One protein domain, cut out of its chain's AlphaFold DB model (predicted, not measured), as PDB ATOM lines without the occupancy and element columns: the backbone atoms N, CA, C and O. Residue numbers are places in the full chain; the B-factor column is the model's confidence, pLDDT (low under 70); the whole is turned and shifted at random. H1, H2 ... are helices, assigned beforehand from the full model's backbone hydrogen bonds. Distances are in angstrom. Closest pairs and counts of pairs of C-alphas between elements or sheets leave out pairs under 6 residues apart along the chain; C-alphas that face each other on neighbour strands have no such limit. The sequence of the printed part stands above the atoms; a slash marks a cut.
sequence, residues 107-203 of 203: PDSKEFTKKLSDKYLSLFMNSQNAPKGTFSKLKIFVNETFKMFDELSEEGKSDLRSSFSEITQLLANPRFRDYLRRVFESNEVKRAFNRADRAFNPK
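Overview. This is residues 107 to 203 of the 203 residues of the protein "Fatty-acid and retinol-binding protein 1" of Ascaris lumbricoides (UniProt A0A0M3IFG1). The longest helix, H1, lies side by side with H2, and H5 lies loosely along the other side of H2, making a row of three helices that run alternately opposite ways with H2 in the middle. The short helical hairpin of H3 and H4 sits at one end of the row, and at the other end H6 crosses steeply past the first residues of H2, 134 to 135. The printed part has 97 residues with six named helices, in the order H1 to H6, and no named strand; its class is all helix. It is only just loose, close to compact, with a radius of gyration of the C-alphas of 15.2 A, and its elongated outline spans 47 by 30 by 18 A.

Along the chain. H1, residues 107 to 125, is 25.7 A long and begins with C-alpha 107 at (6.264, -16.243, -63.971). H2, residues 134 to 150, is 24.5 A long and ends with C-alpha 150 at (4.172, -17.361, -47.831). H3 is residues 154 to 163 and H4 residues 165 to 172. H5, residues 174 to 185, is 16.3 A long. H6, residues 187 to 200, is 20.0 A long and ends with C-alpha 200 at (22.648, -46.100, -45.417).

Arrangement. H1 and H2 form a helical hairpin and touch at a shallow tilt of 12 degrees, opposite ways; their closest C-alphas, of Leu 123 and Lys 137, are 5.8 A apart. With residues 108 to 109 alone, H1 touches H3, about perpendicular at 73 degrees, closest at the C-alphas of Ser 109 and Gly 156, 5.0 A. H3 and H4, also a helical hairpin, touch at a steep tilt of 40 degrees, closest at the C-alphas of Arg 161 and Thr 168, 5.3 A. H2 and H5 are close but not clearly touching, at a shallow tilt of 28 degrees, opposite ways, closest at the C-alphas of Lys 139 and Phe 184, 6.2 A. With residues 134 to 135 alone, H2 touches H6 at a steep tilt of 60 degrees, closest at the C-alphas of Phe 135 and Phe 193, 6.2 A. H1 is apart from H4, H5 and H6. In H1 to H6 every O i to N i+4 pair is within hydrogen-bond range.

Size, cuts and confidence. The two C-alphas farthest apart, of Glu 155 and Lys 203, are 47.5 A apart. The printed part has no cut and no long link. Mean pLDDT of the printed part is 82.1; residues 125 to 130 and 196 to 203 are under 70.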
ATOM      1  N   PRO A 107       4.902 -16.617 -64.360       94.25
ATOM      2  CA  PRO A 107       6.264 -16.243 -63.971       94.25
ATOM      3  C   PRO A 107       6.569 -16.350 -62.469       94.25
ATOM      4  O   PRO A 107       7.576 -16.956 -62.117       94.25
ATOM      5  N   ASP A 108       5.687 -15.854 -61.596       90.31
ATOM      6  CA  ASP A 108       5.887 -15.885 -60.136       90.31
ATOM      7  C   ASP A 108       5.940 -17.328 -59.591       90.31
ATOM      8  O   ASP A 108       6.903 -17.758 -58.952       90.31
ATOM      9  N   SER A 109       4.966 -18.158 -59.973       90.75
ATOM     10  CA  SER A 109       4.935 -19.589 -59.651       90.75
ATOM     11  C   SER A 109       6.138 -20.354 -60.220       90.75
ATOM     12  O   SER A 109       6.691 -21.239 -59.560       90.75
ATOM     13  N   LYS A 110       6.573 -20.024 -61.445       89.56
ATOM     14  CA  LYS A 110       7.783 -20.597 -62.057       89.56
ATOM     15  C   LYS A 110       9.016 -20.254 -61.239       89.56
ATOM     16  O   LYS A 110       9.821 -21.145 -60.967       89.56
ATOM     17  N   GLU A 111       9.155 -19.000 -60.824       90.44
ATOM     18  CA  GLU A 111      10.263 -18.565 -59.982       90.44
ATOM     19  C   GLU A 111      10.277 -19.317 -58.649       90.44
ATOM     20  O   GLU A 111      11.329 -19.827 -58.256       90.44
ATOM     21  N   PHE A 112       9.120 -19.492 -58.005       89.12
ATOM     22  CA  PHE A 112       9.001 -20.323 -56.806       89.12
ATOM     23  C   PHE A 112       9.489 -21.758 -57.042       89.12
ATOM     24  O   PHE A 112      10.350 -22.246 -56.304       89.12
ATOM     25  N   THR A 113       9.013 -22.437 -58.094       87.00
ATOM     26  CA  THR A 113       9.447 -23.820 -58.380       87.00
ATOM     27  C   THR A 113      10.941 -23.920 -58.698       87.00
ATOM     28  O   THR A 113      11.593 -24.895 -58.312       87.00
ATOM     29  N   LYS A 114      11.512 -22.895 -59.343       86.19
ATOM     30  CA  LYS A 114      12.949 -22.793 -59.600       86.19
ATOM     31  C   LYS A 114      13.736 -22.629 -58.300       86.19
ATOM     32  O   LYS A 114      14.632 -23.430 -58.047       86.19
ATOM     33  N   LYS A 115      13.367 -21.668 -57.444       87.00
ATOM     34  CA  LYS A 115      14.007 -21.451 -56.132       87.00
ATOM     35  C   LYS A 115      13.937 -22.702 -55.257       87.00
ATOM     36  O   LYS A 115      14.927 -23.067 -54.624       87.00
ATOM     37  N   LEU A 116      12.801 -23.400 -55.272       86.06
ATOM     38  CA  LEU A 116      12.623 -24.669 -54.570       86.06
ATOM     39  C   LEU A 116      13.601 -25.742 -55.074       86.06
ATOM     40  O   LEU A 116      14.277 -26.395 -54.276       86.06
ATOM     41  N   SER A 117      13.727 -25.888 -56.396       80.25
ATOM     42  CA  SER A 117      14.696 -26.798 -57.016       80.25
ATOM     43  C   SER A 117      16.139 -26.427 -56.654       80.25
ATOM     44  O   SER A 117      16.911 -27.288 -56.226       80.25
ATOM     45  N   ASP A 118      16.510 -25.153 -56.765       83.69
ATOM     46  CA  ASP A 118      17.861 -24.670 -56.465       83.69
ATOM     47  C   ASP A 118      18.219 -24.889 -54.989       83.69
ATOM     48  O   ASP A 118      19.313 -25.371 -54.669       83.69
ATOM     49  N   LYS A 119      17.274 -24.633 -54.073       84.00
ATOM     50  CA  LYS A 119      17.460 -24.879 -52.639       84.00
ATOM     51  C   LYS A 119      17.708 -26.353 -52.357       84.00
ATOM     52  O   LYS A 119      18.638 -26.686 -51.622       84.00
ATOM     53  N   TYR A 120      16.927 -27.240 -52.957       80.56
ATOM     54  CA  TYR A 120      17.153 -28.670 -52.819       80.56
ATOM     55  C   TYR A 120      18.540 -29.081 -53.327       80.56
ATOM     56  O   TYR A 120      19.285 -29.753 -52.613       80.56
ATOM     57  N   LEU A 121      18.924 -28.639 -54.530       76.88
ATOM     58  CA  LEU A 121      20.242 -28.942 -55.090       76.88
ATOM     59  C   LEU A 121      21.357 -28.439 -54.164       76.88
ATOM     60  O   LEU A 121      22.315 -29.168 -53.899       76.88
ATOM     61  N   SER A 122      21.205 -27.242 -53.595       82.19
ATOM     62  CA  SER A 122      22.173 -26.682 -52.648       82.19
ATOM     63  C   SER A 122      22.342 -27.528 -51.378       82.19
ATOM     64  O   SER A 122      23.458 -27.706 -50.903       82.19
ATOM     65  N   LEU A 123      21.257 -28.097 -50.845       78.81
ATOM     66  CA  LEU A 123      21.279 -28.836 -49.581       78.81
ATOM     67  C   LEU A 123      21.718 -30.289 -49.765       78.81
ATOM     68  O   LEU A 123      22.525 -30.818 -48.992       78.81
ATOM     69  N   PHE A 124      21.173 -30.957 -50.775       73.38
ATOM     70  CA  PHE A 124      21.329 -32.399 -50.935       73.38
ATOM     71  C   PHE A 124      22.447 -32.772 -51.908       73.38
ATOM     72  O   PHE A 124      23.030 -33.837 -51.732       73.38
ATOM     73  N   MET A 125      22.811 -31.890 -52.848       69.31
ATOM     74  CA  MET A 125      23.765 -32.212 -53.922       69.31
ATOM     75  C   MET A 125      25.083 -31.428 -53.825       69.31
ATOM     76  O   MET A 125      26.160 -31.994 -54.023       69.31
ATOM     77  N   ASN A 126      25.034 -30.149 -53.447       66.62
ATOM     78  CA  ASN A 126      26.217 -29.283 -53.373       66.62
ATOM     79  C   ASN A 126      26.743 -29.176 -51.931       66.62
ATOM     80  O   ASN A 126      26.553 -28.186 -51.233       66.62
ATOM     81  N   SER A 127      27.421 -30.230 -51.468       59.44
ATOM     82  CA  SER A 127      27.723 -30.434 -50.042       59.44
ATOM     83  C   SER A 127      28.856 -29.596 -49.434       59.44
ATOM     84  O   SER A 127      29.213 -29.871 -48.291       59.44
ATOM     85  N   GLN A 128      29.460 -28.634 -50.142       63.31
ATOM     86  CA  GLN A 128      30.624 -27.921 -49.587       63.31
ATOM     87  C   GLN A 128      30.257 -27.110 -48.334       63.31
ATOM     88  O   GLN A 128      31.014 -27.124 -47.371       63.31
ATOM     89  N   ASN A 129      29.056 -26.516 -48.308       64.38
ATOM     90  CA  ASN A 129      28.577 -25.686 -47.193       64.38
ATOM     91  C   ASN A 129      27.243 -26.172 -46.592       64.38
ATOM     92  O   ASN A 129      26.667 -25.509 -45.731       64.38
ATOM     93  N   ALA A 130      26.715 -27.312 -47.048       68.44
ATOM     94  CA  ALA A 130      25.446 -27.836 -46.551       68.44
ATOM     95  C   ALA A 130      25.619 -28.469 -45.155       68.44
ATOM     96  O   ALA A 130      26.613 -29.165 -44.920       68.44
ATOM     97  N   PRO A 131      24.644 -28.317 -44.238       73.69
ATOM     98  CA  PRO A 131      24.682 -28.985 -42.943       73.69
ATOM     99  C   PRO A 131      24.847 -30.496 -43.087       73.69
ATOM    100  O   PRO A 131      24.267 -31.123 -43.977       73.69
ATOM    101  N   LYS A 132      25.627 -31.095 -42.185       73.94
ATOM    102  CA  LYS A 132      25.795 -32.549 -42.144       73.94
ATOM    103  C   LYS A 132      24.503 -33.224 -41.673       73.94
ATOM    104  O   LYS A 132      23.831 -32.741 -40.760       73.94
ATOM    105  N   GLY A 133      24.222 -34.379 -42.269       73.81
ATOM    106  CA  GLY A 133      23.095 -35.237 -41.924       73.81
ATOM    107  C   GLY A 133      21.807 -34.874 -42.656       73.81
ATOM    108  O   GLY A 133      21.445 -33.702 -42.792       73.81
ATOM    109  N   THR A 134      21.104 -35.909 -43.104       74.88
ATOM    110  CA  THR A 134      19.871 -35.779 -43.886       74.88
ATOM    111  C   THR A 134      18.823 -34.947 -43.136       74.88
ATOM    112  O   THR A 134      18.368 -33.934 -43.663       74.88
ATOM    113  N   PHE A 135      18.536 -35.263 -41.865       78.44
ATOM    114  CA  PHE A 135      17.514 -34.585 -41.044       78.44
ATOM    115  C   PHE A 135      17.625 -33.049 -41.028       78.44
ATOM    116  O   PHE A 135      16.636 -32.349 -41.240       78.44
ATOM    117  N   SER A 136      18.831 -32.515 -40.809       84.12
ATOM    118  CA  SER A 136      19.066 -31.065 -40.748       84.12
ATOM    119  C   SER A 136      18.784 -30.384 -42.088       84.12
ATOM    120  O   SER A 136      18.182 -29.312 -42.121       84.12
ATOM    121  N   LYS A 137      19.182 -31.022 -43.196       82.31
ATOM    122  CA  LYS A 137      18.932 -30.515 -44.552       82.31
ATOM    123  C   LYS A 137      17.435 -30.420 -44.837       82.31
ATOM    124  O   LYS A 137      16.983 -29.427 -45.389       82.31
ATOM    125  N   LEU A 138      16.655 -31.410 -44.411       81.25
ATOM    126  CA  LEU A 138      15.206 -31.424 -44.637       81.25
ATOM    127  C   LEU A 138      14.467 -30.406 -43.799       81.25
ATOM    128  O   LEU A 138      13.583 -29.742 -44.325       81.25
ATOM    129  N   LYS A 139      14.861 -30.242 -42.533       85.69
ATOM    130  CA  LYS A 139      14.307 -29.188 -41.683       85.69
ATOM    131  C   LYS A 139      14.452 -27.822 -42.356       85.69
ATOM    132  O   LYS A 139      13.495 -27.060 -42.419       85.69
ATOM    133  N   ILE A 140      15.636 -27.539 -42.903       89.38
ATOM    134  CA  ILE A 140      15.892 -26.294 -43.638       89.38
ATOM    135  C   ILE A 140      15.050 -26.239 -44.909       89.38
ATOM    136  O   ILE A 140      14.386 -25.238 -45.143       89.38
ATOM    137  N   PHE A 141      15.055 -27.300 -45.715       86.38
ATOM    138  CA  PHE A 141      14.308 -27.340 -46.968       86.38
ATOM    139  C   PHE A 141      12.810 -27.072 -46.765       86.38
ATOM    140  O   PHE A 141      12.249 -26.223 -47.451       86.38
ATOM    141  N   VAL A 142      12.179 -27.739 -45.795       86.00
ATOM    142  CA  VAL A 142      10.752 -27.576 -45.487       86.00
ATOM    143  C   VAL A 142      10.447 -26.164 -44.990       86.00
ATOM    144  O   VAL A 142       9.546 -25.520 -45.522       86.00
ATOM    145  N   ASN A 143      11.216 -25.651 -44.027       90.50
ATOM    146  CA  ASN A 143      10.989 -24.307 -43.490       90.50
ATOM    147  C   ASN A 143      11.128 -23.225 -44.570       90.50
ATOM    148  O   ASN A 143      10.330 -22.295 -44.630       90.50
ATOM    149  N   GLU A 144      12.119 -23.367 -45.447       90.94
ATOM    150  CA  GLU A 144      12.342 -22.442 -46.561       90.94
ATOM    151  C   GLU A 144      11.255 -22.581 -47.626       90.94
ATOM    152  O   GLU A 144      10.852 -21.588 -48.216       90.94
ATOM    153  N   THR A 145      10.724 -23.789 -47.840       88.50
ATOM    154  CA  THR A 145       9.568 -24.004 -48.721       88.50
ATOM    155  C   THR A 145       8.348 -23.245 -48.212       88.50
ATOM    156  O   THR A 145       7.703 -22.558 -49.000       88.50
ATOM    157  N   PHE A 146       8.049 -23.321 -46.910       90.94
ATOM    158  CA  PHE A 146       6.950 -22.552 -46.318       90.94
ATOM    159  C   PHE A 146       7.179 -21.052 -46.436       90.94
ATOM    160  O   PHE A 146       6.283 -20.348 -46.884       90.94
ATOM    161  N   LYS A 147       8.389 -20.580 -46.129       94.94
ATOM    162  CA  LYS A 147       8.739 -19.166 -46.265       94.94
ATOM    163  C   LYS A 147       8.552 -18.663 -47.701       94.94
ATOM    164  O   LYS A 147       7.836 -17.693 -47.912       94.94
ATOM    165  N   MET A 148       9.132 -19.351 -48.687       91.75
ATOM    166  CA  MET A 148       8.989 -18.983 -50.101       91.75
ATOM    167  C   MET A 148       7.531 -19.032 -50.566       91.75
ATOM    168  O   MET A 148       7.144 -18.251 -51.426       91.75
ATOM    169  N   PHE A 149       6.728 -19.953 -50.027       91.88
ATOM    170  CA  PHE A 149       5.307 -20.043 -50.349       91.88
ATOM    171  C   PHE A 149       4.502 -18.893 -49.731       91.88
ATOM    172  O   PHE A 149       3.592 -18.373 -50.369       91.88
ATOM    173  N   ASP A 150       4.830 -18.483 -48.507       95.19
ATOM    174  CA  ASP A 150       4.172 -17.361 -47.831       95.19
ATOM    175  C   ASP A 150       4.486 -16.022 -48.515       95.19
ATOM    176  O   ASP A 150       3.613 -15.158 -48.591       95.19
ATOM    177  N   GLU A 151       5.700 -15.891 -49.060       95.44
ATOM    178  CA  GLU A 151       6.188 -14.726 -49.813       95.44
ATOM    179  C   GLU A 151       5.623 -14.614 -51.243       95.44
ATOM    180  O   GLU A 151       5.797 -13.574 -51.878       95.44
ATOM    181  N   LEU A 152       4.950 -15.650 -51.764       94.12
ATOM    182  CA  LEU A 152       4.309 -15.593 -53.083       94.12
ATOM    183  C   LEU A 152       3.163 -14.579 -53.122       94.12
ATOM    184  O   LEU A 152       2.418 -14.421 -52.148       94.12
ATOM    185  N   SER A 153       2.955 -13.987 -54.301       95.31
ATOM    186  CA  SER A 153       1.750 -13.200 -54.573       95.31
ATOM    187  C   SER A 153       0.488 -14.065 -54.491       95.31
ATOM    188  O   SER A 153       0.534 -15.291 -54.642       95.31
ATOM    189  N   GLU A 154      -0.670 -13.436 -54.291       94.62
ATOM    190  CA  GLU A 154      -1.947 -14.155 -54.320       94.62
ATOM    191  C   GLU A 154      -2.218 -14.755 -55.709       94.62
ATOM    192  O   GLU A 154      -2.712 -15.884 -55.810       94.62
ATOM    193  N   GLU A 155      -1.801 -14.079 -56.786       93.69
ATOM    194  CA  GLU A 155      -1.846 -14.649 -58.131       93.69
ATOM    195  C   GLU A 155      -0.955 -15.891 -58.262       93.69
ATOM    196  O   GLU A 155      -1.384 -16.889 -58.848       93.69
ATOM    197  N   GLY A 156       0.260 -15.858 -57.705       93.62
ATOM    198  CA  GLY A 156       1.195 -16.984 -57.695       93.62
ATOM    199  C   GLY A 156       0.662 -18.173 -56.896       93.62
ATOM    200  O   GLY A 156       0.657 -19.309 -57.377       93.62
ATOM    201  N   LYS A 157       0.106 -17.928 -55.704       93.75
ATOM    202  CA  LYS A 157      -0.554 -18.969 -54.898       93.75
ATOM    203  C   LYS A 157      -1.754 -19.570 -55.629       93.75
ATOM    204  O   LYS A 157      -1.918 -20.792 -55.616       93.75
ATOM    205  N   SER A 158      -2.573 -18.752 -56.292       94.81
ATOM    206  CA  SER A 158      -3.723 -19.226 -57.074       94.81
ATOM    207  C   SER A 158      -3.298 -20.061 -58.285       94.81
ATOM    208  O   SER A 158      -3.915 -21.085 -58.583       94.81
ATOM    209  N   ASP A 159      -2.248 -19.648 -58.987       93.12
ATOM    210  CA  ASP A 159      -1.711 -20.359 -60.147       93.12
ATOM    211  C   ASP A 159      -1.091 -21.712 -59.752       93.12
ATOM    212  O   ASP A 159      -1.385 -22.746 -60.366       93.12
ATOM    213  N   LEU A 160      -0.340 -21.743 -58.643       89.56
ATOM    214  CA  LEU A 160       0.115 -22.991 -58.033       89.56
ATOM    215  C   LEU A 160      -1.055 -23.868 -57.595       89.56
ATOM    216  O   LEU A 160      -1.004 -25.067 -57.832       89.56
ATOM    217  N   ARG A 161      -2.121 -23.309 -57.014       91.06
ATOM    218  CA  ARG A 161      -3.301 -24.087 -56.607       91.06
ATOM    219  C   ARG A 161      -4.003 -24.734 -57.799       91.06
ATOM    220  O   ARG A 161      -4.447 -25.873 -57.693       91.06
ATOM    221  N   SER A 162      -4.080 -24.041 -58.932       91.00
ATOM    222  CA  SER A 162      -4.642 -24.597 -60.169       91.00
ATOM    223  C   SER A 162      -3.792 -25.758 -60.702       91.00
ATOM    224  O   SER A 162      -4.299 -26.828 -61.046       91.00
ATOM    225  N   SER A 163      -2.467 -25.591 -60.698       85.31
ATOM    226  CA  SER A 163      -1.542 -26.585 -61.250       85.31
ATOM    227  C   SER A 163      -1.241 -27.743 -60.284       85.31
ATOM    228  O   SER A 163      -1.116 -28.892 -60.702       85.31
ATOM    229  N   PHE A 164      -1.169 -27.487 -58.985       83.94
ATOM    230  CA  PHE A 164      -0.706 -28.403 -57.937       83.94
ATOM    231  C   PHE A 164      -1.627 -28.378 -56.706       83.94
ATOM    232  O   PHE A 164      -1.151 -28.328 -55.576       83.94
ATOM    233  N   SER A 165      -2.946 -28.444 -56.922       84.75
ATOM    234  CA  SER A 165      -3.984 -28.286 -55.886       84.75
ATOM    235  C   SER A 165      -3.682 -28.979 -54.554       84.75
ATOM    236  O   SER A 165      -3.605 -28.300 -53.534       84.75
ATOM    237  N   GLU A 166      -3.454 -30.299 -54.541       79.56
ATOM    238  CA  GLU A 166      -3.209 -31.048 -53.295       79.56
ATOM    239  C   GLU A 166      -1.944 -30.567 -52.563       79.56
ATOM    240  O   GLU A 166      -1.950 -30.402 -51.346       79.56
ATOM    241  N   ILE A 167      -0.871 -30.263 -53.301       80.00
ATOM    242  CA  ILE A 167       0.383 -29.770 -52.716       80.00
ATOM    243  C   ILE A 167       0.204 -28.356 -52.168       80.00
ATOM    244  O   ILE A 167       0.620 -28.074 -51.048       80.00
ATOM    245  N   THR A 168      -0.449 -27.466 -52.916       83.19
ATOM    246  CA  THR A 168      -0.724 -26.098 -52.462       83.19
ATOM    247  C   THR A 168      -1.631 -26.085 -51.233       83.19
ATOM    248  O   THR A 168      -1.412 -25.292 -50.320       83.19
ATOM    249  N   GLN A 169      -2.615 -26.987 -51.168       85.56
ATOM    250  CA  GLN A 169      -3.463 -27.155 -49.988       85.56
ATOM    251  C   GLN A 169      -2.659 -27.619 -48.773       85.56
ATOM    252  O   GLN A 169      -2.836 -27.054 -47.697       85.56
ATOM    253  N   LEU A 170      -1.742 -28.580 -48.935       82.88
ATOM    254  CA  LEU A 170      -0.841 -28.999 -47.858       82.88
ATOM    255  C   LEU A 170       0.058 -27.855 -47.392       82.88
ATOM    256  O   LEU A 170       0.147 -27.599 -46.194       82.88
ATOM    257  N   LEU A 171       0.682 -27.126 -48.323       84.56
ATOM    258  CA  LEU A 171       1.534 -25.983 -47.992       84.56
ATOM    259  C   LEU A 171       0.769 -24.896 -47.235       84.56
ATOM    260  O   LEU A 171       1.349 -24.266 -46.359       84.56
ATOM    261  N   ALA A 172      -0.515 -24.689 -47.525       89.19
ATOM    262  CA  ALA A 172      -1.360 -23.730 -46.817       89.19
ATOM    263  C   ALA A 172      -1.972 -24.276 -45.510       89.19
ATOM    264  O   ALA A 172      -2.495 -23.491 -44.724       89.19
ATOM    265  N   ASN A 173      -1.930 -25.590 -45.258       87.44
ATOM    266  CA  ASN A 173      -2.625 -26.222 -44.136       87.44
ATOM    267  C   ASN A 173      -1.881 -25.992 -42.800       87.44
ATOM    268  O   ASN A 173      -0.791 -26.541 -42.605       87.44
ATOM    269  N   PRO A 174      -2.474 -25.267 -41.829       92.81
ATOM    270  CA  PRO A 174      -1.835 -25.013 -40.538       92.81
ATOM    271  C   PRO A 174      -1.554 -26.290 -39.735       92.81
ATOM    272  O   PRO A 174      -0.518 -26.380 -39.082       92.81
ATOM    273  N   ARG A 175      -2.431 -27.302 -39.824       89.56
ATOM    274  CA  ARG A 175      -2.252 -28.595 -39.143       89.56
ATOM    275  C   ARG A 175      -1.041 -29.342 -39.699       89.56
ATOM    276  O   ARG A 175      -0.263 -29.897 -38.932       89.56
ATOM    277  N   PHE A 176      -0.842 -29.301 -41.016       84.62
ATOM    278  CA  PHE A 176       0.324 -29.917 -41.653       84.62
ATOM    279  C   PHE A 176       1.630 -29.205 -41.282       84.62
ATOM    280  O   PHE A 176       2.634 -29.851 -40.974       84.62
ATOM    281  N   ARG A 177       1.616 -27.867 -41.261       89.44
ATOM    282  CA  ARG A 177       2.765 -27.065 -40.813       89.44
ATOM    283  C   ARG A 177       3.122 -27.360 -39.358       89.44
ATOM    284  O   ARG A 177       4.299 -27.555 -39.054       89.44
ATOM    285  N   ASP A 178       2.124 -27.437 -38.477       89.56
ATOM    286  CA  ASP A 178       2.331 -27.796 -37.072       89.56
ATOM    287  C   ASP A 178       2.867 -29.223 -36.909       89.56
ATOM    288  O   ASP A 178       3.831 -29.443 -36.175       89.56
ATOM    289  N   TYR A 179       2.303 -30.179 -37.648       84.62
ATOM    290  CA  TYR A 179       2.801 -31.549 -37.689       84.62
ATOM    291  C   TYR A 179       4.293 -31.589 -38.058       84.62
ATOM    292  O   TYR A 179       5.104 -32.133 -37.305       84.62
ATOM    293  N   LEU A 180       4.696 -30.945 -39.160       84.38
ATOM    294  CA  LEU A 180       6.100 -30.906 -39.581       84.38
ATOM    295  C   LEU A 180       6.999 -30.198 -38.561       84.38
ATOM    296  O   LEU A 180       8.116 -30.653 -38.306       84.38
ATOM    297  N   ARG A 181       6.511 -29.130 -37.925       88.94
ATOM    298  CA  ARG A 181       7.213 -28.464 -36.822       88.94
ATOM    299  C   ARG A 181       7.481 -29.440 -35.671       88.94
ATOM    300  O   ARG A 181       8.638 -29.590 -35.276       88.94
ATOM    301  N   ARG A 182       6.460 -30.173 -35.202       87.12
ATOM    302  CA  ARG A 182       6.596 -31.200 -34.148       87.12
ATOM    303  C   ARG A 182       7.569 -32.314 -34.546       87.12
ATOM    304  O   ARG A 182       8.425 -32.698 -33.747       87.12
ATOM    305  N   VAL A 183       7.512 -32.786 -35.794       82.44
ATOM    306  CA  VAL A 183       8.460 -33.773 -36.345       82.44
ATOM    307  C   VAL A 183       9.904 -33.263 -36.253       82.44
ATOM    308  O   VAL A 183      10.791 -33.989 -35.799       82.44
ATOM    309  N   PHE A 184      10.157 -32.008 -36.637       85.06
ATOM    310  CA  PHE A 184      11.502 -31.420 -36.648       85.06
ATOM    311  C   PHE A 184      12.001 -30.893 -35.291       85.06
ATOM    312  O   PHE A 184      13.183 -30.533 -35.168       85.06
ATOM    313  N   GLU A 185      11.132 -30.825 -34.286       88.25
ATOM    314  CA  GLU A 185      11.465 -30.548 -32.882       88.25
ATOM    315  C   GLU A 185      11.661 -31.835 -32.063       88.25
ATOM    316  O   GLU A 185      12.355 -31.823 -31.046       88.25
ATOM    317  N   SER A 186      11.129 -32.972 -32.527       82.94
ATOM    318  CA  SER A 186      11.252 -34.250 -31.827       82.94
ATOM    319  C   SER A 186      12.682 -34.799 -31.838       82.94
ATOM    320  O   SER A 186      13.241 -35.215 -32.861       82.94
ATOM    321  N   ASN A 187      13.267 -34.904 -30.643       84.31
ATOM    322  CA  ASN A 187      14.548 -35.578 -30.429       84.31
ATOM    323  C   ASN A 187      14.487 -37.076 -30.758       84.31
ATOM    324  O   ASN A 187      15.509 -37.682 -31.087       84.31
ATOM    325  N   GLU A 188      13.316 -37.704 -30.655       78.06
ATOM    326  CA  GLU A 188      13.143 -39.115 -31.010       78.06
ATOM    327  C   GLU A 188      13.217 -39.313 -32.521       78.06
ATOM    328  O   GLU A 188      14.002 -40.144 -32.985       78.06
ATOM    329  N   VAL A 189      12.503 -38.476 -33.280       78.19
ATOM    330  CA  VAL A 189      12.551 -38.460 -34.749       78.19
ATOM    331  C   VAL A 189      13.974 -38.175 -35.220       78.19
ATOM    332  O   VAL A 189      14.529 -38.942 -36.008       78.19
ATOM    333  N   LYS A 190      14.628 -37.137 -34.680       80.75
ATOM    334  CA  LYS A 190      16.023 -36.813 -35.013       80.75
ATOM    335  C   LYS A 190      16.963 -38.000 -34.779       80.75
ATOM    336  O   LYS A 190      17.818 -38.295 -35.615       80.75
ATOM    337  N   ARG A 191      16.814 -38.710 -33.651       79.19
ATOM    338  CA  ARG A 191      17.611 -39.913 -33.348       79.19
ATOM    339  C   ARG A 191      17.323 -41.048 -34.329       79.19
ATOM    340  O   ARG A 191      18.273 -41.697 -34.763       79.19
ATOM    341  N   ALA A 192      16.059 -41.283 -34.683       73.06
ATOM    342  CA  ALA A 192      15.672 -42.297 -35.661       73.06
ATOM    343  C   ALA A 192      16.270 -42.007 -37.046       73.06
ATOM    344  O   ALA A 192      16.930 -42.878 -37.611       73.06
ATOM    345  N   PHE A 193      16.163 -40.763 -37.521       71.88
ATOM    346  CA  PHE A 193      16.776 -40.329 -38.776       71.88
ATOM    347  C   PHE A 193      18.288 -40.505 -38.778       71.88
ATOM    348  O   PHE A 193      18.832 -41.085 -39.707       71.88
ATOM    349  N   ASN A 194      18.976 -40.070 -37.722       73.31
ATOM    350  CA  ASN A 194      20.428 -40.213 -37.643       73.31
ATOM    351  C   ASN A 194      20.878 -41.681 -37.589       73.31
ATOM    352  O   ASN A 194      21.974 -42.000 -38.047       73.31
ATOM    353  N   ARG A 195      20.070 -42.588 -37.020       71.25
ATOM    354  CA  ARG A 195      20.343 -44.034 -37.076       71.25
ATOM    355  C   ARG A 195      20.203 -44.567 -38.499       71.25
ATOM    356  O   ARG A 195      21.099 -45.275 -38.945       71.25
ATOM    357  N   ALA A 196      19.124 -44.204 -39.190       65.25
ATOM    358  CA  ALA A 196      18.898 -44.595 -40.577       65.25
ATOM    359  C   ALA A 196      20.009 -44.061 -41.497       65.25
ATOM    360  O   ALA A 196      20.620 -44.835 -42.224       65.25
ATOM    361  N   ASP A 197      20.350 -42.775 -41.388       65.94
ATOM    362  CA  ASP A 197      21.390 -42.119 -42.194       65.94
ATOM    363  C   ASP A 197      22.745 -42.842 -42.068       65.94
ATOM    364  O   ASP A 197      23.406 -43.104 -43.067       65.94
ATOM    365  N   ARG A 198      23.116 -43.268 -40.850       68.00
ATOM    366  CA  ARG A 198      24.328 -44.075 -40.607       68.00
ATOM    367  C   ARG A 198      24.261 -45.486 -41.187       68.00
ATOM    368  O   ARG A 198      25.296 -46.019 -41.564       68.00
ATOM    369  N   ALA A 199      23.083 -46.105 -41.217       60.91
ATOM    370  CA  ALA A 199      22.910 -47.430 -41.808       60.91
ATOM    371  C   ALA A 199      23.013 -47.386 -43.344       60.91
ATOM    372  O   ALA A 199      23.498 -48.334 -43.956       60.91
ATOM    373  N   PHE A 200      22.582 -46.282 -43.965       51.47
ATOM    374  CA  PHE A 200      22.648 -46.100 -45.417       51.47
ATOM    375  C   PHE A 200      24.011 -45.591 -45.907       51.47
ATOM    376  O   PHE A 200      24.461 -46.020 -46.974       51.47
ATOM    377  N   ASN A 201      24.685 -44.769 -45.096       55.47
ATOM    378  CA  ASN A 201      26.024 -44.225 -45.340       55.47
ATOM    379  C   ASN A 201      26.998 -44.621 -44.211       55.47
ATOM    380  O   ASN A 201      27.362 -43.768 -43.388       55.47
ATOM    381  N   PRO A 202      27.401 -45.905 -44.119       54.94
ATOM    382  CA  PRO A 202      28.471 -46.304 -43.214       54.94
ATOM    383  C   PRO A 202      29.769 -45.594 -43.624       54.94
ATOM    384  O   PRO A 202      30.039 -45.430 -44.812       54.94
ATOM    385  N   LYS A 203      30.512 -45.104 -42.626       49.50
ATOM    386  CA  LYS A 203      31.816 -44.456 -42.821       49.50
ATOM    387  C   LYS A 203      32.843 -45.414 -43.403       49.50
ATOM    388  O   LYS A 203      32.780 -46.606 -43.027       49.50
TER     389      LYS A 203